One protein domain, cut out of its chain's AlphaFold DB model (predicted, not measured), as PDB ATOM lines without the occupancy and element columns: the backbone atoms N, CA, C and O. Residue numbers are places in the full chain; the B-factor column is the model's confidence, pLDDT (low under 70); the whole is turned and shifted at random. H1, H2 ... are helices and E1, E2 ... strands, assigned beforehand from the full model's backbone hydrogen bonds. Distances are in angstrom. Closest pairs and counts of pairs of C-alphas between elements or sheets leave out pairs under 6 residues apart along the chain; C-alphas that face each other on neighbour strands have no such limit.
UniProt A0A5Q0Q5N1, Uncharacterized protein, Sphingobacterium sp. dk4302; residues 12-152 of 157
ATOM      1  N   ARG A  12      57.680  14.136 189.101       80.56
ATOM      2  CA  ARG A  12      56.386  14.295 188.414       80.56
ATOM      3  C   ARG A  12      55.777  12.949 188.024       80.56
ATOM      4  O   ARG A  12      54.579  12.756 188.216       80.56
ATOM      5  N   ASP A  13      56.592  12.020 187.536       83.50
ATOM      6  CA  ASP A  13      56.146  10.687 187.128       83.50
ATOM      7  C   ASP A  13      55.733   9.836 188.333       83.50
ATOM      8  O   ASP A  13      54.720   9.141 188.281       83.50
ATOM      9  N   LEU A  14      56.473   9.929 189.444       85.06
ATOM     10  CA  LEU A  14      56.099   9.285 190.706       85.06
ATOM     11  C   LEU A  14      54.789   9.850 191.263       85.06
ATOM     12  O   LEU A  14      53.932   9.087 191.704       85.06
ATOM     13  N   GLU A  15      54.602  11.169 191.204       86.94
ATOM     14  CA  GLU A  15      53.368  11.810 191.659       86.94
ATOM     15  C   GLU A  15      52.166  11.399 190.804       86.94
ATOM     16  O   GLU A  15      51.094  11.096 191.333       86.94
ATOM     17  N   LYS A  16      52.342  11.344 189.479       86.88
ATOM     18  CA  LYS A  16      51.309  10.864 188.559       86.88
ATOM     19  C   LYS A  16      50.957   9.404 188.840       86.88
ATOM     20  O   LYS A  16      49.784   9.097 189.013       86.88
ATOM     21  N   TYR A  17      51.960   8.536 188.980       86.56
ATOM     22  CA  TYR A  17      51.754   7.129 189.326       86.56
ATOM     23  C   TYR A  17      50.980   6.977 190.637       86.56
ATOM     24  O   TYR A  17      50.002   6.233 190.696       86.56
ATOM     25  N   ARG A  18      51.366   7.728 191.675       88.19
ATOM     26  CA  ARG A  18      50.657   7.738 192.957       88.19
ATOM     27  C   ARG A  18      49.187   8.106 192.766       88.19
ATOM     28  O   ARG A  18      48.321   7.393 193.260       88.19
ATOM     29  N   LYS A  19      48.895   9.191 192.045       92.25
ATOM     30  CA  LYS A  19      47.516   9.624 191.776       92.25
ATOM     31  C   LYS A  19      46.720   8.579 190.996       92.25
ATOM     32  O   LYS A  19      45.567   8.338 191.342       92.25
ATOM     33  N   ASP A  20      47.333   7.940 190.006       92.19
ATOM     34  CA  ASP A  20      46.683   6.912 189.190       92.19
ATOM     35  C   ASP A  20      46.349   5.663 190.018       92.19
ATOM     36  O   ASP A  20      45.239   5.141 189.919       92.19
ATOM     37  N   VAL A  21      47.266   5.204 190.877       92.56
ATOM     38  CA  VAL A  21      47.014   4.084 191.802       92.56
ATOM     39  C   VAL A  21      45.906   4.442 192.788       92.56
ATOM     40  O   VAL A  21      44.955   3.679 192.939       92.56
ATOM     41  N   LEU A  22      45.981   5.620 193.417       94.38
ATOM     42  CA  LEU A  22      44.957   6.088 194.352       94.38
ATOM     43  C   LEU A  22      43.578   6.168 193.691       94.38
ATOM     44  O   LEU A  22      42.592   5.769 194.303       94.38
ATOM     45  N   LYS A  23      43.504   6.648 192.445       95.56
ATOM     46  CA  LYS A  23      42.257   6.685 191.680       95.56
ATOM     47  C   LYS A  23      41.709   5.277 191.438       95.56
ATOM     48  O   LYS A  23      40.567   5.024 191.786       95.56
ATOM     49  N   LYS A  24      42.531   4.351 190.934       96.12
ATOM     50  CA  LYS A  24      42.108   2.963 190.672       96.12
ATOM     51  C   LYS A  24      41.591   2.255 191.922       96.12
ATOM     52  O   LYS A  24      40.605   1.537 191.844       96.12
ATOM     53  N   VAL A  25      42.238   2.468 193.068       96.12
ATOM     54  CA  VAL A  25      41.773   1.902 194.342       96.12
ATOM     55  C   VAL A  25      40.406   2.472 194.728       96.12
ATOM     56  O   VAL A  25      39.532   1.708 195.124       96.12
ATOM     57  N   LYS A  26      40.190   3.787 194.590       97.25
ATOM     58  CA  LYS A  26      38.877   4.403 194.857       97.25
ATOM     59  C   LYS A  26      37.795   3.876 193.924       97.25
ATOM     60  O   LYS A  26      36.713   3.549 194.396       97.25
ATOM     61  N   ASP A  27      38.101   3.782 192.633       97.50
ATOM     62  CA  ASP A  27      37.166   3.285 191.624       97.50
ATOM     63  C   ASP A  27      36.768   1.833 191.947       97.50
ATOM     64  O   ASP A  27      35.583   1.519 191.977       97.50
ATOM     65  N   LEU A  28      37.733   0.984 192.326       97.69
ATOM     66  CA  LEU A  28      37.474  -0.398 192.742       97.69
ATOM     67  C   LEU A  28      36.610  -0.489 194.015       97.69
ATOM     68  O   LEU A  28      35.723  -1.334 194.101       97.69
ATOM     69  N   ILE A  29      36.848   0.371 195.012       97.69
ATOM     70  CA  ILE A  29      36.018   0.435 196.229       97.69
ATOM     71  C   ILE A  29      34.587   0.867 195.886       97.69
ATOM     72  O   ILE A  29      33.629   0.296 196.409       97.69
ATOM     73  N   ALA A  30      34.435   1.856 195.002       97.94
ATOM     74  CA  ALA A  30      33.136   2.342 194.549       97.94
ATOM     75  C   ALA A  30      32.357   1.282 193.764       97.94
ATOM     76  O   ALA A  30      31.154   1.118 193.988       97.94
ATOM     77  N   GLU A  31      33.041   0.545 192.894       97.62
ATOM     78  CA  GLU A  31      32.473  -0.562 192.133       97.62
ATOM     79  C   GLU A  31      32.024  -1.695 193.059       97.62
ATOM     80  O   GLU A  31      30.866  -2.100 193.002       97.62
ATOM     81  N   PHE A  32      32.887  -2.136 193.981       97.94
ATOM     82  CA  PHE A  32      32.549  -3.177 194.953       97.94
ATOM     83  C   PHE A  32      31.323  -2.810 195.790       97.94
ATOM     84  O   PHE A  32      30.393  -3.606 195.902       97.94
ATOM     85  N   ALA A  33      31.300  -1.600 196.356       98.06
ATOM     86  CA  ALA A  33      30.190  -1.148 197.188       98.06
ATOM     87  C   ALA A  33      28.882  -1.045 196.394       98.06
ATOM     88  O   ALA A  33      27.827  -1.419 196.895       98.06
ATOM     89  N   SER A  34      28.955  -0.573 195.147       98.00
ATOM     90  CA  SER A  34      27.785  -0.484 194.271       98.00
ATOM     91  C   SER A  34      27.258  -1.855 193.878       98.00
ATOM     92  O   SER A  34      26.053  -2.067 193.901       98.00
ATOM     93  N   GLN A  35      28.146  -2.793 193.550       98.06
ATOM     94  CA  GLN A  35      27.740  -4.147 193.198       98.06
ATOM     95  C   GLN A  35      27.131  -4.875 194.398       98.06
ATOM     96  O   GLN A  35      26.117  -5.549 194.248       98.06
ATOM     97  N   LEU A  36      27.713  -4.704 195.590       98.38
ATOM     98  CA  LEU A  36      27.184  -5.280 196.824       98.38
ATOM     99  C   LEU A  36      25.782  -4.757 197.139       98.38
ATOM    100  O   LEU A  36      24.900  -5.554 197.435       98.38
ATOM    101  N   GLU A  37      25.567  -3.446 197.047       97.94
ATOM    102  CA  GLU A  37      24.246  -2.837 197.225       97.94
ATOM    103  C   GLU A  37      23.229  -3.396 196.217       97.94
ATOM    104  O   GLU A  37      22.162  -3.846 196.619       97.94
ATOM    105  N   ILE A  38      23.572  -3.431 194.922       98.00
ATOM    106  CA  ILE A  38      22.683  -3.937 193.864       98.00
ATOM    107  C   ILE A  38      22.302  -5.400 194.110       98.00
ATOM    108  O   ILE A  38      21.127  -5.758 194.017       98.00
ATOM    109  N   ASP A  39      23.285  -6.250 194.406       98.00
ATOM    110  CA  ASP A  39      23.044  -7.676 194.616       98.00
ATOM    111  C   ASP A  39      22.229  -7.920 195.892       98.00
ATOM    112  O   ASP A  39      21.329  -8.760 195.890       98.00
ATOM    113  N   ALA A  40      22.483  -7.140 196.946       97.31
ATOM    114  CA  ALA A  40      21.735  -7.235 198.191       97.31
ATOM    115  C   ALA A  40      20.280  -6.771 198.038       97.31
ATOM    116  O   ALA A  40      19.379  -7.474 198.489       97.31
ATOM    117  N   ILE A  41      20.027  -5.656 197.341       96.38
ATOM    118  CA  ILE A  41      18.661  -5.210 197.014       96.38
ATOM    119  C   ILE A  41      17.946  -6.281 196.191       96.38
ATOM    120  O   ILE A  41      16.819  -6.652 196.492       96.38
ATOM    121  N   ARG A  42      18.622  -6.848 195.187       95.88
ATOM    122  CA  ARG A  42      18.028  -7.877 194.332       95.88
ATOM    123  C   ARG A  42      17.651  -9.144 195.100       95.88
ATOM    124  O   ARG A  42      16.641  -9.766 194.775       95.88
ATOM    125  N   ASP A  43      18.477  -9.585 196.042       95.44
ATOM    126  CA  ASP A  43      18.174 -10.772 196.846       95.44
ATOM    127  C   ASP A  43      17.087 -10.486 197.892       95.44
ATOM    128  O   ASP A  43      16.215 -11.331 198.100       95.44
ATOM    129  N   LEU A  44      17.053  -9.271 198.446       93.56
ATOM    130  CA  LEU A  44      15.956  -8.801 199.289       93.56
ATOM    131  C   LEU A  44      14.622  -8.745 198.523       93.56
ATOM    132  O   LEU A  44      13.607  -9.213 199.032       93.56
ATOM    133  N   ASP A  45      14.616  -8.254 197.281       92.69
ATOM    134  CA  ASP A  45      13.419  -8.199 196.430       92.69
ATOM    135  C   ASP A  45      12.863  -9.598 196.134       92.69
ATOM    136  O   ASP A  45      11.645  -9.802 196.095       92.69
ATOM    137  N   LYS A  46      13.747 -10.586 195.944       91.44
ATOM    138  CA  LYS A  46      13.338 -11.989 195.782       91.44
ATOM    139  C   LYS A  46      12.671 -12.511 197.049       91.44
ATOM    140  O   LYS A  46      11.612 -13.116 196.939       91.44
ATOM    141  N   ALA A  47      13.259 -12.251 198.219       89.50
ATOM    142  CA  ALA A  47      12.672 -12.638 199.501       89.50
ATOM    143  C   ALA A  47      11.319 -11.946 199.733       89.50
ATOM    144  O   ALA A  47      10.354 -12.590 200.124       89.50
ATOM    145  N   SER A  48      11.197 -10.660 199.390       88.06
ATOM    146  CA  SER A  48       9.928  -9.929 199.500       88.06
ATOM    147  C   SER A  48       8.859 -10.396 198.506       88.06
ATOM    148  O   SER A  48       7.685 -10.072 198.681       88.06
ATOM    149  N   SER A  49       9.254 -11.105 197.445       88.38
ATOM    150  CA  SER A  49       8.342 -11.673 196.447       88.38
ATOM    151  C   SER A  49       7.861 -13.081 196.817       88.38
ATOM    152  O   SER A  49       6.934 -13.589 196.180       88.38
ATOM    153  N   ASP A  50       8.472 -13.709 197.824       88.62
ATOM    154  CA  ASP A  50       8.060 -15.001 198.360       88.62
ATOM    155  C   ASP A  50       6.835 -14.817 199.266       88.62
ATOM    156  O   ASP A  50       6.926 -14.399 200.419       88.62
ATOM    157  N   ARG A  51       5.647 -15.075 198.709       84.69
ATOM    158  CA  ARG A  51       4.385 -14.882 199.433       84.69
ATOM    159  C   ARG A  51       4.234 -15.815 200.623       84.69
ATOM    160  O   ARG A  51       3.631 -15.393 201.605       84.69
ATOM    161  N   ASP A  52       4.733 -17.040 200.517       86.12
ATOM    162  CA  ASP A  52       4.578 -18.030 201.579       86.12
ATOM    163  C   ASP A  52       5.409 -17.586 202.785       86.12
ATOM    164  O   ASP A  52       4.882 -17.488 203.889       86.12
ATOM    165  N   TYR A  53       6.649 -17.143 202.545       85.94
ATOM    166  CA  TYR A  53       7.499 -16.552 203.579       85.94
ATOM    167  C   TYR A  53       6.864 -15.330 204.259       85.94
ATOM    168  O   TYR A  53       6.790 -15.254 205.485       85.94
ATOM    169  N   ILE A  54       6.383 -14.366 203.468       88.38
ATOM    170  CA  ILE A  54       5.803 -13.124 203.996       88.38
ATOM    171  C   ILE A  54       4.578 -13.411 204.874       88.38
ATOM    172  O   ILE A  54       4.430 -12.801 205.932       88.38
ATOM    173  N   LEU A  55       3.728 -14.358 204.470       83.31
ATOM    174  CA  LEU A  55       2.548 -14.752 205.239       83.31
ATOM    175  C   LEU A  55       2.909 -15.536 206.505       83.31
ATOM    176  O   LEU A  55       2.345 -15.246 207.562       83.31
ATOM    177  N   ASP A  56       3.839 -16.488 206.411       84.69
ATOM    178  CA  ASP A  56       4.247 -17.339 207.534       84.69
ATOM    179  C   ASP A  56       4.918 -16.529 208.653       84.69
ATOM    180  O   ASP A  56       4.687 -16.789 209.836       84.69
ATOM    181  N   GLU A  57       5.683 -15.496 208.295       85.06
ATOM    182  CA  GLU A  57       6.328 -14.590 209.252       85.06
ATOM    183  C   GLU A  57       5.427 -13.414 209.682       85.06
ATOM    184  O   GLU A  57       5.840 -12.560 210.472       85.06
ATOM    185  N   GLY A  58       4.186 -13.342 209.179       82.75
ATOM    186  CA  GLY A  58       3.227 -12.285 209.519       82.75
ATOM    187  C   GLY A  58       3.652 -10.885 209.061       82.75
ATOM    188  O   GLY A  58       3.289  -9.889 209.690       82.75
ATOM    189  N   LEU A  59       4.440 -10.803 207.989       83.81
ATOM    190  CA  LEU A  59       4.931  -9.561 207.402       83.81
ATOM    191  C   LEU A  59       3.960  -9.069 206.320       83.81
ATOM    192  O   LEU A  59       3.282  -9.849 205.660       83.81
ATOM    193  N   GLU A  60       3.895  -7.755 206.098       81.25
ATOM    194  CA  GLU A  60       3.167  -7.206 204.941       81.25
ATOM    195  C   GLU A  60       4.061  -7.125 203.693       81.25
ATOM    196  O   GLU A  60       3.582  -7.260 202.568       81.25
ATOM    197  N   ASN A  61       5.353  -6.845 203.890       82.81
ATOM    198  CA  ASN A  61       6.422  -6.772 202.888       82.81
ATOM    199  C   ASN A  61       7.766  -6.497 203.596       82.81
ATOM    200  O   ASN A  61       7.796  -6.248 204.804       82.81
ATOM    201  N   LEU A  62       8.869  -6.480 202.837       88.19
ATOM    202  CA  LEU A  62      10.208  -6.141 203.344       88.19
ATOM    203  C   LEU A  62      10.649  -4.704 203.018       88.19
ATOM    204  O   LEU A  62      11.825  -4.377 203.170       88.19
ATOM    205  N   ASN A  63       9.733  -3.816 202.610       86.56
ATOM    206  CA  ASN A  63      10.080  -2.456 202.167       86.56
ATOM    207  C   ASN A  63      10.663  -1.582 203.286       86.56
ATOM    208  O   ASN A  63      11.187  -0.511 203.000       86.56
ATOM    209  N   PHE A  64      10.564  -2.006 204.548       88.56
ATOM    210  CA  PHE A  64      11.199  -1.334 205.682       88.56
ATOM    211  C   PHE A  64      12.723  -1.538 205.726       88.56
ATOM    212  O   PHE A  64      13.410  -0.838 206.469       88.56
ATOM    213  N   ILE A  65      13.257  -2.500 204.966       92.19
ATOM    214  CA  ILE A  65      14.694  -2.742 204.846       92.19
ATOM    215  C   ILE A  65      15.222  -1.879 203.702       92.19
ATOM    216  O   ILE A  65      15.029  -2.173 202.525       92.19
ATOM    217  N   HIS A  66      15.920  -0.804 204.057       92.56
ATOM    218  CA  HIS A  66      16.567   0.080 203.094       92.56
ATOM    219  C   HIS A  66      18.067  -0.174 203.086       92.56
ATOM    220  O   HIS A  66      18.754   0.136 204.054       92.56
ATOM    221  N   ILE A  67      18.579  -0.738 201.997       94.62
ATOM    222  CA  ILE A  67      20.014  -0.951 201.815       94.62
ATOM    223  C   ILE A  67      20.578   0.259 201.082       94.62
ATOM    224  O   ILE A  67      20.045   0.656 200.051       94.62
ATOM    225  N   ASP A  68      21.647   0.834 201.619       95.38
ATOM    226  CA  ASP A  68      22.346   1.958 200.999       95.38
ATOM    227  C   ASP A  68      23.854   1.836 201.266       95.38
ATOM    228  O   ASP A  68      24.312   1.068 202.126       95.38
ATOM    229  N   LYS A  69      24.642   2.599 200.512       95.62
ATOM    230  CA  LYS A  69      26.094   2.666 200.623       95.62
ATOM    231  C   LYS A  69      26.569   4.068 200.970       95.62
ATOM    232  O   LYS A  69      26.162   5.077 200.401       95.62
ATOM    233  N   LYS A  70      27.560   4.136 201.850       95.69
ATOM    234  CA  LYS A  70      28.189   5.383 202.269       95.69
ATOM    235  C   LYS A  70      29.680   5.358 202.005       95.69
ATOM    236  O   LYS A  70      30.408   4.509 202.517       95.69
ATOM    237  N   PHE A  71      30.155   6.361 201.273       95.69
ATOM    238  CA  PHE A  71      31.580   6.582 201.062       95.69
ATOM    239  C   PHE A  71      32.139   7.557 202.094       95.69
ATOM    240  O   PHE A  71      31.617   8.650 202.307       95.69
ATOM    241  N   THR A  72      33.245   7.174 202.719       94.75
ATOM    242  CA  THR A  72      33.992   7.999 203.670       94.75
ATOM    243  C   THR A  72      35.481   7.975 203.323       94.75
ATOM    244  O   THR A  72      35.901   7.352 202.343       94.75
ATOM    245  N   ASN A  73      36.297   8.723 204.072       93.69
ATOM    246  CA  ASN A  73      37.744   8.811 203.847       93.69
ATOM    247  C   ASN A  73      38.106   9.148 202.381       93.69
ATOM    248  O   ASN A  73      38.902   8.466 201.738       93.69
ATOM    249  N   SER A  74      37.432  10.152 201.806       92.31
ATOM    250  CA  SER A  74      37.618  10.581 200.409       92.31
ATOM    251  C   SER A  74      37.473   9.460 199.361       92.31
ATOM    252  O   SER A  74      38.135   9.516 198.318       92.31
ATOM    253  N   GLY A  75      36.633   8.455 199.633       91.31
ATOM    254  CA  GLY A  75      36.364   7.319 198.742       91.31
ATOM    255  C   GLY A  75      37.234   6.086 198.995       91.31
ATOM    256  O   GLY A  75      37.142   5.122 198.247       91.31
ATOM    257  N   PHE A  76      38.077   6.091 200.034       93.44
ATOM    258  CA  PHE A  76      38.881   4.922 200.424       93.44
ATOM    259  C   PHE A  76      38.195   4.001 201.430       93.44
ATOM    260  O   PHE A  76      38.763   2.987 201.827       93.44
ATOM    261  N   LYS A  77      36.994   4.356 201.875       94.56
ATOM    262  CA  LYS A  77      36.171   3.500 202.716       94.56
ATOM    263  C   LYS A  77      34.743   3.552 202.201       94.56
ATOM    264  O   LYS A  77      34.227   4.637 201.939       94.56
ATOM    265  N   ALA A  78      34.135   2.383 202.068       95.06
ATOM    266  CA  ALA A  78      32.726   2.233 201.767       95.06
ATOM    267  C   ALA A  78      32.083   1.359 202.841       95.06
ATOM    268  O   ALA A  78      32.668   0.365 203.270       95.06
ATOM    269  N   GLU A  79      30.903   1.759 203.282       93.56
ATOM    270  CA  GLU A  79      30.036   0.994 204.172       93.56
ATOM    271  C   GLU A  79      28.771   0.682 203.380       93.56
ATOM    272  O   GLU A  79      28.229   1.585 202.750       93.56
ATOM    273  N   VAL A  80      28.337  -0.575 203.372       95.00
ATOM    274  CA  VAL A  80      27.068  -1.001 202.766       95.00
ATOM    275  C   VAL A  80      26.301  -1.739 203.845       95.00
ATOM    276  O   VAL A  80      26.870  -2.608 204.509       95.00
ATOM    277  N   GLY A  81      25.042  -1.381 204.048       93.69
ATOM    278  CA  GLY A  81      24.239  -1.992 205.094       93.69
ATOM    279  C   GLY A  81      22.807  -1.499 205.095       93.69
ATOM    280  O   GLY A  81      22.421  -0.660 204.283       93.69
ATOM    281  N   VAL A  82      22.033  -2.045 206.028       91.88
ATOM    282  CA  VAL A  82      20.656  -1.621 206.268       91.88
ATOM    283  C   VAL A  82      20.665  -0.296 207.022       91.88
ATOM    284  O   VAL A  82      21.326  -0.159 208.050       91.88
ATOM    285  N   MET A  83      19.929   0.674 206.499       84.44
ATOM    286  CA  MET A  83      19.704   1.972 207.112       84.44
ATOM    287  C   MET A  83      18.470   1.906 208.012       84.44
ATOM    288  O   MET A  83      17.411   1.445 207.593       84.44
ATOM    289  N   GLY A  84      18.608   2.407 209.239       78.00
ATOM    290  CA  GLY A  84      17.550   2.411 210.250       78.00
ATOM    291  C   GLY A  84      17.852   1.497 211.438       78.00
ATOM    292  O   GLY A  84      18.833   0.756 211.449       78.00
ATOM    293  N   GLU A  85      17.003   1.578 212.458       74.31
ATOM    294  CA  GLU A  85      17.126   0.822 213.709       74.31
ATOM    295  C   GLU A  85      16.017  -0.231 213.781       74.31
ATOM    296  O   GLU A  85      15.077  -0.115 214.565       74.31
ATOM    297  N   ASN A  86      16.080  -1.233 212.901       83.25
ATOM    298  CA  ASN A  86      15.129  -2.339 212.927       83.25
ATOM    299  C   ASN A  86      15.848  -3.690 212.950       83.25
ATOM    300  O   ASN A  86      16.275  -4.205 211.916       83.25
ATOM    301  N   ASP A  87      15.924  -4.275 214.144       90.06
ATOM    302  CA  ASP A  87      16.527  -5.587 214.394       90.06
ATOM    303  C   ASP A  87      15.874  -6.707 213.571       90.06
ATOM    304  O   ASP A  87      16.520  -7.711 213.273       90.06
ATOM    305  N   LEU A  88      14.627  -6.521 213.120       90.69
ATOM    306  CA  LEU A  88      13.950  -7.462 212.230       90.69
ATOM    307  C   LEU A  88      14.721  -7.679 210.924       90.69
ATOM    308  O   LEU A  88      14.733  -8.788 210.401       90.69
ATOM    309  N   ALA A  89      15.433  -6.663 210.426       92.88
ATOM    310  CA  ALA A  89      16.278  -6.810 209.245       92.88
ATOM    311  C   ALA A  89      17.434  -7.798 209.473       92.88
ATOM    312  O   ALA A  89      17.831  -8.505 208.543       92.88
ATOM    313  N   ALA A  90      17.953  -7.873 210.703       93.50
ATOM    314  CA  ALA A  90      18.974  -8.840 211.086       93.50
ATOM    315  C   ALA A  90      18.385 -10.248 211.248       93.50
ATOM    316  O   ALA A  90      19.023 -11.218 210.840       93.50
ATOM    317  N   TYR A  91      17.165 -10.373 211.778       94.12
ATOM    318  CA  TYR A  91      16.465 -11.662 211.827       94.12
ATOM    319  C   TYR A  91      16.102 -12.184 210.441       94.12
ATOM    320  O   TYR A  91      16.180 -13.385 210.222       94.12
ATOM    321  N   ILE A  92      15.798 -11.309 209.484       94.50
ATOM    322  CA  ILE A  92      15.606 -11.716 208.090       94.50
ATOM    323  C   ILE A  92      16.942 -12.123 207.464       94.50
ATOM    324  O   ILE A  92      17.007 -13.168 206.838       94.50
ATOM    325  N   GLU A  93      18.031 -11.373 207.660       95.06
ATOM    326  CA  GLU A  93      19.347 -11.728 207.094       95.06
ATOM    327  C   GLU A  93      19.859 -13.080 207.615       95.06
ATOM    328  O   GLU A  93      20.380 -13.896 206.854       95.06
ATOM    329  N   PHE A  94      19.751 -13.305 208.924       95.56
ATOM    330  CA  PHE A  94      20.379 -14.447 209.580       95.56
ATOM    331  C   PHE A  94      19.408 -15.567 209.936       95.56
ATOM    332  O   PHE A  94      19.861 -16.679 210.166       95.56
ATOM    333  N   GLY A  95      18.104 -15.314 209.993       94.50
ATOM    334  CA  GLY A  95      17.132 -16.213 210.608       94.50
ATOM    335  C   GLY A  95      17.217 -16.199 212.133       94.50
ATOM    336  O   GLY A  95      17.969 -15.440 212.752       94.50
ATOM    337  N   THR A  96      16.463 -17.094 212.770       94.94
ATOM    338  CA  THR A  96      16.538 -17.336 214.220       94.94
ATOM    339  C   THR A  96      16.577 -18.836 214.533       94.94
ATOM    340  O   THR A  96      16.342 -19.678 213.664       94.94
ATOM    341  N   GLY A  97      16.961 -19.193 215.764       93.69
ATOM    342  CA  GLY A  97      17.001 -20.585 216.229       93.69
ATOM    343  C   GLY A  97      17.814 -21.517 215.325       93.69
ATOM    344  O   GLY A  97      19.007 -21.295 215.100       93.69
ATOM    345  N   LEU A  98      17.172 -22.580 214.826       93.56
ATOM    346  CA  LEU A  98      17.819 -23.563 213.951       93.56
ATOM    347  C   LEU A  98      18.251 -22.948 212.612       93.56
ATOM    348  O   LEU A  98      19.374 -23.203 212.183       93.56
ATOM    349  N   SER A  99      17.416 -22.094 212.011       94.50
ATOM    350  CA  SER A  99      17.727 -21.435 210.735       94.50
ATOM    351  C   SER A  99      19.008 -20.604 210.845       94.50
ATOM    352  O   SER A  99      19.927 -20.772 210.043       94.50
ATOM    353  N   ALA A 100      19.145 -19.818 211.920       95.88
ATOM    354  CA  ALA A 100      20.364 -19.048 212.177       95.88
ATOM    355  C   ALA A 100      21.607 -19.918 212.318       95.88
ATOM    356  O   ALA A 100      22.666 -19.598 211.780       95.88
ATOM    357  N   LYS A 101      21.491 -21.047 213.021       94.00
ATOM    358  CA  LYS A 101      22.606 -21.979 213.186       94.00
ATOM    359  C   LYS A 101      23.084 -22.535 211.842       94.00
ATOM    360  O   LYS A 101      24.290 -22.675 211.649       94.00
ATOM    361  N   GLU A 102      22.163 -22.860 210.942       95.00
ATOM    362  CA  GLU A 102      22.473 -23.420 209.625       95.00
ATOM    363  C   GLU A 102      23.072 -22.369 208.685       95.00
ATOM    364  O   GLU A 102      24.129 -22.609 208.098       95.00
ATOM    365  N   ILE A 103      22.466 -21.181 208.614       95.12
ATOM    366  CA  ILE A 103      22.931 -20.064 207.778       95.12
ATOM    367  C   ILE A 103      24.322 -19.584 208.202       95.12
ATOM    368  O   ILE A 103      25.176 -19.315 207.358       95.12
ATOM    369  N   LEU A 104      24.579 -19.495 209.509       95.50
ATOM    370  CA  LEU A 104      25.838 -18.976 210.047       95.50
ATOM    371  C   LEU A 104      26.966 -20.017 210.097       95.50
ATOM    372  O   LEU A 104      28.126 -19.642 210.292       95.50
ATOM    373  N   ALA A 105      26.669 -21.310 209.933       95.69
ATOM    374  CA  ALA A 105      27.671 -22.377 209.974       95.69
ATOM    375  C   ALA A 105      28.857 -22.156 209.003       95.69
ATOM    376  O   ALA A 105      30.003 -22.270 209.453       95.69
ATOM    377  N   PRO A 106      28.644 -21.800 207.717       95.25
ATOM    378  CA  PRO A 106      29.739 -21.527 206.783       95.25
ATOM    379  C   PRO A 106      30.371 -20.135 206.943       95.25
ATOM    380  O   PRO A 106      31.388 -19.858 206.305       95.25
ATOM    381  N   TYR A 107      29.791 -19.239 207.746       95.44
ATOM    382  CA  TYR A 107      30.254 -17.853 207.830       95.44
ATOM    383  C   TYR A 107      31.494 -17.700 208.720       95.44
ATOM    384  O   TYR A 107      31.643 -18.416 209.711       95.44
ATOM    385  N   PRO A 108      32.399 -16.753 208.408       95.94
ATOM    386  CA  PRO A 108      33.527 -16.426 209.272       95.94
ATOM    387  C   PRO A 108      33.064 -15.881 210.630       95.94
ATOM    388  O   PRO A 108      31.970 -15.332 210.764       95.94
ATOM    389  N   GLN A 109      33.939 -15.998 211.637       95.44
ATOM    390  CA  GLN A 109      33.625 -15.615 213.017       95.44
ATOM    391  C   GLN A 109      33.151 -14.165 213.137       95.44
ATOM    392  O   GLN A 109      32.194 -13.912 213.850       95.44
ATOM    393  N   GLU A 110      33.745 -13.240 212.383       94.50
ATOM    394  CA  GLU A 110      33.372 -11.822 212.414       94.50
ATOM    395  C   GLU A 110      31.893 -11.574 212.064       94.50
ATOM    396  O   GLU A 110      31.250 -10.727 212.677       94.50
ATOM    397  N   ILE A 111      31.322 -12.346 211.132       94.88
ATOM    398  CA  ILE A 111      29.907 -12.224 210.755       94.88
ATOM    399  C   ILE A 111      29.026 -12.909 211.800       94.88
ATOM    400  O   ILE A 111      27.974 -12.384 212.160       94.88
ATOM    401  N   ARG A 112      29.484 -14.039 212.355       95.50
ATOM    402  CA  ARG A 112      28.800 -14.688 213.482       95.50
ATOM    403  C   ARG A 112      28.713 -13.754 214.687       95.50
ATOM    404  O   ARG A 112      27.652 -13.651 215.287       95.50
ATOM    405  N   ASP A 113      29.780 -13.024 214.994       96.44
ATOM    406  CA  ASP A 113      29.816 -12.059 216.095       96.44
ATOM    407  C   ASP A 113      28.836 -10.899 215.868       96.44
ATOM    408  O   ASP A 113      28.248 -10.393 216.822       96.44
ATOM    409  N   ILE A 114      28.625 -10.488 214.613       93.81
ATOM    410  CA  ILE A 114      27.600  -9.497 214.266       93.81
ATOM    411  C   ILE A 114      26.201 -10.072 214.493       93.81
ATOM    412  O   ILE A 114      25.398  -9.421 215.157       93.81
ATOM    413  N   ALA A 115      25.923 -11.284 214.010       94.31
ATOM    414  CA  ALA A 115      24.634 -11.940 214.218       94.31
ATOM    415  C   ALA A 115      24.325 -12.140 215.714       94.31
ATOM    416  O   ALA A 115      23.197 -11.922 216.153       94.31
ATOM    417  N   MET A 116      25.339 -12.455 216.528       93.88
ATOM    418  CA  MET A 116      25.173 -12.629 217.973       93.88
ATOM    419  C   MET A 116      24.756 -11.360 218.717       93.88
ATOM    420  O   MET A 116      24.211 -11.475 219.813       93.88
ATOM    421  N   LYS A 117      24.936 -10.164 218.144       94.31
ATOM    422  CA  LYS A 117      24.422  -8.921 218.747       94.31
ATOM    423  C   LYS A 117      22.896  -8.883 218.809       94.31
ATOM    424  O   LYS A 117      22.357  -8.192 219.663       94.31
ATOM    425  N   PHE A 118      22.231  -9.637 217.938       92.69
ATOM    426  CA  PHE A 118      20.775  -9.733 217.859       92.69
ATOM    427  C   PHE A 118      20.242 -10.995 218.555       92.69
ATOM    428  O   PHE A 118      19.046 -11.262 218.552       92.69
ATOM    429  N   TYR A 119      21.108 -11.809 219.162       92.38
ATOM    430  CA  TYR A 119      20.660 -13.006 219.864       92.38
ATOM    431  C   TYR A 119      19.897 -12.654 221.144       92.38
ATOM    432  O   TYR A 119      20.394 -11.921 221.996       92.38
ATOM    433  N   VAL A 120      18.722 -13.265 221.309       91.06
ATOM    434  CA  VAL A 120      17.895 -13.119 222.515       91.06
ATOM    435  C   VAL A 120      17.950 -14.383 223.378       91.06
ATOM    436  O   VAL A 120      18.504 -14.365 224.473       91.06
ATOM    437  N   ASN A 121      17.369 -15.491 222.903       90.06
ATOM    438  CA  ASN A 121      17.237 -16.735 223.681       90.06
ATOM    439  C   ASN A 121      17.334 -18.034 222.851       90.06
ATOM    440  O   ASN A 121      17.272 -19.127 223.408       90.06
ATOM    441  N   GLY A 122      17.469 -17.938 221.521       86.81
ATOM    442  CA  GLY A 122      17.575 -19.091 220.620       86.81
ATOM    443  C   GLY A 122      16.278 -19.870 220.360       86.81
ATOM    444  O   GLY A 122      16.339 -20.899 219.699       86.81
ATOM    445  N   GLN A 123      15.125 -19.400 220.846       90.56
ATOM    446  CA  GLN A 123      13.824 -20.065 220.669       90.56
ATOM    447  C   GLN A 123      13.051 -19.585 219.431       90.56
ATOM    448  O   GLN A 123      11.959 -20.083 219.165       90.56
ATOM    449  N   GLY A 124      13.589 -18.609 218.697       89.19
ATOM    450  CA  GLY A 124      12.981 -18.125 217.460       89.19
ATOM    451  C   GLY A 124      12.934 -19.205 216.378       89.19
ATOM    452  O   GLY A 124      13.766 -20.113 216.355       89.19
ATOM    453  N   ILE A 125      11.948 -19.091 215.493       91.88
ATOM    454  CA  ILE A 125      11.695 -20.039 214.398       91.88
ATOM    455  C   ILE A 125      11.733 -19.389 213.010       91.88
ATOM    456  O   ILE A 125      11.559 -20.090 212.021       91.88
ATOM    457  N   MET A 126      11.986 -18.078 212.952       91.50
ATOM    458  CA  MET A 126      12.012 -17.303 211.713       91.50
ATOM    459  C   MET A 126      13.064 -17.839 210.750       91.50
ATOM    460  O   MET A 126      14.232 -18.007 211.138       91.50
ATOM    461  N   GLN A 127      12.654 -18.067 209.503       93.06
ATOM    462  CA  GLN A 127      13.566 -18.461 208.435       93.06
ATOM    463  C   GLN A 127      14.366 -17.257 207.931       93.06
ATOM    464  O   GLN A 127      13.822 -16.182 207.672       93.06
ATOM    465  N   GLY A 128      15.680 -17.436 207.812       93.31
ATOM    466  CA  GLY A 128      16.563 -16.412 207.269       93.31
ATOM    467  C   GLY A 128      16.624 -16.439 205.744       93.31
ATOM    468  O   GLY A 128      16.738 -17.498 205.129       93.31
ATOM    469  N   HIS A 129      16.641 -15.254 205.149       94.88
ATOM    470  CA  HIS A 129      16.895 -14.984 203.741       94.88
ATOM    471  C   HIS A 129      18.132 -14.083 203.618       94.88
ATOM    472  O   HIS A 129      17.993 -12.861 203.577       94.88
ATOM    473  N   PRO A 130      19.350 -14.653 203.553       95.31
ATOM    474  CA  PRO A 130      20.569 -13.859 203.453       95.31
ATOM    475  C   PRO A 130      20.600 -13.024 202.169       95.31
ATOM    476  O   PRO A 130      20.565 -13.572 201.066       95.31
ATOM    477  N   TYR A 131      20.743 -11.711 202.311       95.44
ATOM    478  CA  TYR A 131      20.826 -10.748 201.215       95.44
ATOM    479  C   TYR A 131      22.137  -9.948 201.243       95.44
ATOM    480  O   TYR A 131      22.660  -9.602 200.186       95.44
ATOM    481  N   LEU A 132      22.739  -9.687 202.408       95.94
ATOM    482  CA  LEU A 132      23.919  -8.820 202.513       95.94
ATOM    483  C   LEU A 132      25.235  -9.599 202.615       95.94
ATOM    484  O   LEU A 132      26.115  -9.468 201.758       95.94
ATOM    485  N   TYR A 133      25.404 -10.410 203.659       95.38
ATOM    486  CA  TYR A 133      26.701 -11.007 203.988       95.38
ATOM    487  C   TYR A 133      27.113 -12.101 203.007       95.38
ATOM    488  O   TYR A 133      28.296 -12.221 202.679       95.38
ATOM    489  N   ASN A 134      26.148 -12.845 202.465       94.62
ATOM    490  CA  ASN A 134      26.408 -13.818 201.407       94.62
ATOM    491  C   ASN A 134      27.004 -13.137 200.158       94.62
ATOM    492  O   ASN A 134      28.024 -13.571 199.615       94.62
ATOM    493  N   ASN A 135      26.416 -12.009 199.744       96.69
ATOM    494  CA  ASN A 135      26.905 -11.218 198.617       96.69
ATOM    495  C   ASN A 135      28.265 -10.577 198.908       96.69
ATOM    496  O   ASN A 135      29.154 -10.616 198.056       96.69
ATOM    497  N   TYR A 136      28.473 -10.075 200.128       96.38
ATOM    498  CA  TYR A 136      29.766  -9.550 200.565       96.38
ATOM    499  C   TYR A 136      30.879 -10.595 200.422       96.38
ATOM    500  O   TYR A 136      31.898 -10.331 199.779       96.38
ATOM    501  N   LEU A 137      30.674 -11.799 200.965       94.94
ATOM    502  CA  LEU A 137      31.659 -12.882 200.911       94.94
ATOM    503  C   LEU A 137      31.946 -13.315 199.469       94.94
ATOM    504  O   LEU A 137      33.111 -13.488 199.099       94.94
ATOM    505  N   ARG A 138      30.904 -13.423 198.636       95.06
ATOM    506  CA  ARG A 138      31.027 -13.766 197.213       95.06
ATOM    507  C   ARG A 138      31.859 -12.739 196.438       95.06
ATOM    508  O   ARG A 138      32.732 -13.120 195.659       95.06
ATOM    509  N   LEU A 139      31.611 -11.446 196.646       96.62
ATOM    510  CA  LEU A 139      32.299 -10.364 195.931       96.62
ATOM    511  C   LEU A 139      33.729 -10.128 196.446       96.62
ATOM    512  O   LEU A 139      34.607  -9.714 195.683       96.62
ATOM    513  N   MET A 140      33.991 -10.412 197.725       94.31
ATOM    514  CA  MET A 140      35.267 -10.112 198.383       94.31
ATOM    515  C   MET A 140      36.466 -10.780 197.704       94.31
ATOM    516  O   MET A 140      37.548 -10.196 197.632       94.31
ATOM    517  N   HIS A 141      36.293 -11.992 197.174       92.19
ATOM    518  CA  HIS A 141      37.369 -12.682 196.466       92.19
ATOM    519  C   HIS A 141      37.830 -11.897 195.225       92.19
ATOM    520  O   HIS A 141      39.023 -11.639 195.064       92.19
ATOM    521  N   ALA A 142      36.890 -11.467 194.376       94.25
ATOM    522  CA  ALA A 142      37.199 -10.699 193.170       94.25
ATOM    523  C   ALA A 142      37.830  -9.340 193.510       94.25
ATOM    524  O   ALA A 142      38.841  -8.964 192.916       94.25
ATOM    525  N   PHE A 143      37.301  -8.655 194.529       96.12
ATOM    526  CA  PHE A 143      37.861  -7.396 195.018       96.12
ATOM    527  C   PHE A 143      39.332  -7.534 195.424       96.12
ATOM    528  O   PHE A 143      40.171  -6.744 194.994       96.12
ATOM    529  N   ARG A 144      39.668  -8.564 196.214       94.88
ATOM    530  CA  ARG A 144      41.052  -8.812 196.655       94.88
ATOM    531  C   ARG A 144      41.990  -9.060 195.476       94.88
ATOM    532  O   ARG A 144      43.098  -8.535 195.468       94.88
ATOM    533  N   VAL A 145      41.542  -9.817 194.474       95.00
ATOM    534  CA  VAL A 145      42.326 -10.091 193.261       95.00
ATOM    535  C   VAL A 145      42.606  -8.811 192.469       95.00
ATOM    536  O   VAL A 145      43.745  -8.591 192.055       95.00
ATOM    537  N   GLU A 146      41.605  -7.954 192.263       95.81
ATOM    538  CA  GLU A 146      41.788  -6.693 191.530       95.81
ATOM    539  C   GLU A 146      42.636  -5.683 192.308       95.81
ATOM    540  O   GLU A 146      43.522  -5.042 191.737       95.81
ATOM    541  N   LEU A 147      42.449  -5.598 193.627       95.06
ATOM    542  CA  LEU A 147      43.281  -4.765 194.488       95.06
ATOM    543  C   LEU A 147      44.754  -5.175 194.387       95.06
ATOM    544  O   LEU A 147      45.624  -4.334 194.161       95.06
ATOM    545  N   ASP A 148      45.030  -6.475 194.467       94.31
ATOM    546  CA  ASP A 148      46.373  -7.019 194.304       94.31
ATOM    547  C   ASP A 148      46.989  -6.648 192.951       94.31
ATOM    548  O   ASP A 148      48.167  -6.290 192.892       94.31
ATOM    549  N   LYS A 149      46.215  -6.699 191.860       93.38
ATOM    550  CA  LYS A 149      46.687  -6.297 190.525       93.38
ATOM    551  C   LYS A 149      47.047  -4.815 190.483       93.38
ATOM    552  O   LYS A 149      48.093  -4.474 189.934       93.38
ATOM    553  N   ILE A 150      46.223  -3.949 191.076       92.50
ATOM    554  CA  ILE A 150      46.475  -2.502 191.143       92.50
ATOM    555  C   ILE A 150      47.765  -2.215 191.922       92.50
ATOM    556  O   ILE A 150      48.591  -1.421 191.469       92.50
ATOM    557  N   LEU A 151      47.967  -2.886 193.059       88.12
ATOM    558  CA  LEU A 151      49.133  -2.681 193.923       88.12
ATOM    559  C   LEU A 151      50.418  -3.307 193.358       88.12
ATOM    560  O   LEU A 151      51.508  -2.776 193.564       88.12
ATOM    561  N   LYS A 152      50.309  -4.416 192.617       85.25
ATOM    562  CA  LYS A 152      51.450  -5.121 192.007       85.25
ATOM    563  C   LYS A 152      51.915  -4.521 190.682       85.25
ATOM    564  O   LYS A 152      52.865  -5.059 190.111       85.25
TER     565      LYS A 152
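AT A GLANCE: This is residues 12 to 152 of the 157 residues of an uncharacterized protein of Sphingobacterium sp. dk4302 (UniProt A0A5Q0Q5N1). One long helix, H1, makes the long axis; the last helix, H6, folds back beside it, and a strand hairpin, E1 with E2, runs along another side of it. Beyond the start of H6, the short helices H3, H4 and H5 form a small, loose cluster, while H2 turns off at the end of H1, whose residues 12 to 19 stick out at the other end. The 141 printed residues hold six named helices and two strands, in the order H1 H2 E1 E2 H3 H4 H5 H6, with one antiparallel sheet, E1 - E2. The class is mostly helix; the whole is loose, with a radius of gyration of the C-alphas of 18.0 A and spans of 63 by 28 by 23 A.

IN THESE COORDINATES: H1, residues 12 to 49, begins at C-alpha 12 (56.386, 14.295, 188.414) and is 55.2 A long. H2 is residues 51 to 56, E1 66 to 72 (19.1 A), E2 77 to 83 (17.1 A), H3 88 to 94, H4 97 to 104 and H5 109 to 116. H6, residues 133 to 151, is 26.0 A long and ends at C-alpha 151 (49.133, -2.681, 193.923); it has a kink of 35 degrees near residue 142.

HOW THE PARTS SIT: H1 and H6 touch, closest at the C-alphas of Leu 36 and Asn 135, 6.2 A, at a shallow tilt of 14 degrees, opposite ways. In the hairpin E1 and E2, N 70 and O 79 are within hydrogen-bond range at 2.8 A; the closest C-alphas of H1 and E2, Ala 33 and Ala 78, are 6.2 A apart. H1 and H2 are close but not clearly touching, Ser 48 to Ile 54, 6.9 A between C-alphas. H3 and H4 touch only at the corner, and only just, with 3 pairs of C-alphas within 8 A, closest Phe 94 and Ala 100, 5.3 A. H5 is close to but not clearly touching H4, with the C-alphas of Leu 104 and Arg 112 6.2 A apart. Every O i to N i+4 pair is within hydrogen-bond range in H1 to H5, and 13 of 15 in H6.

THE WHOLE: The C-alphas of Arg 12 and Asp 56, the two farthest apart, are 63.9 A apart. The printed part has no cut; the link H5 to H6, 16 residues, is long. No printed residue is under 70 in pLDDT.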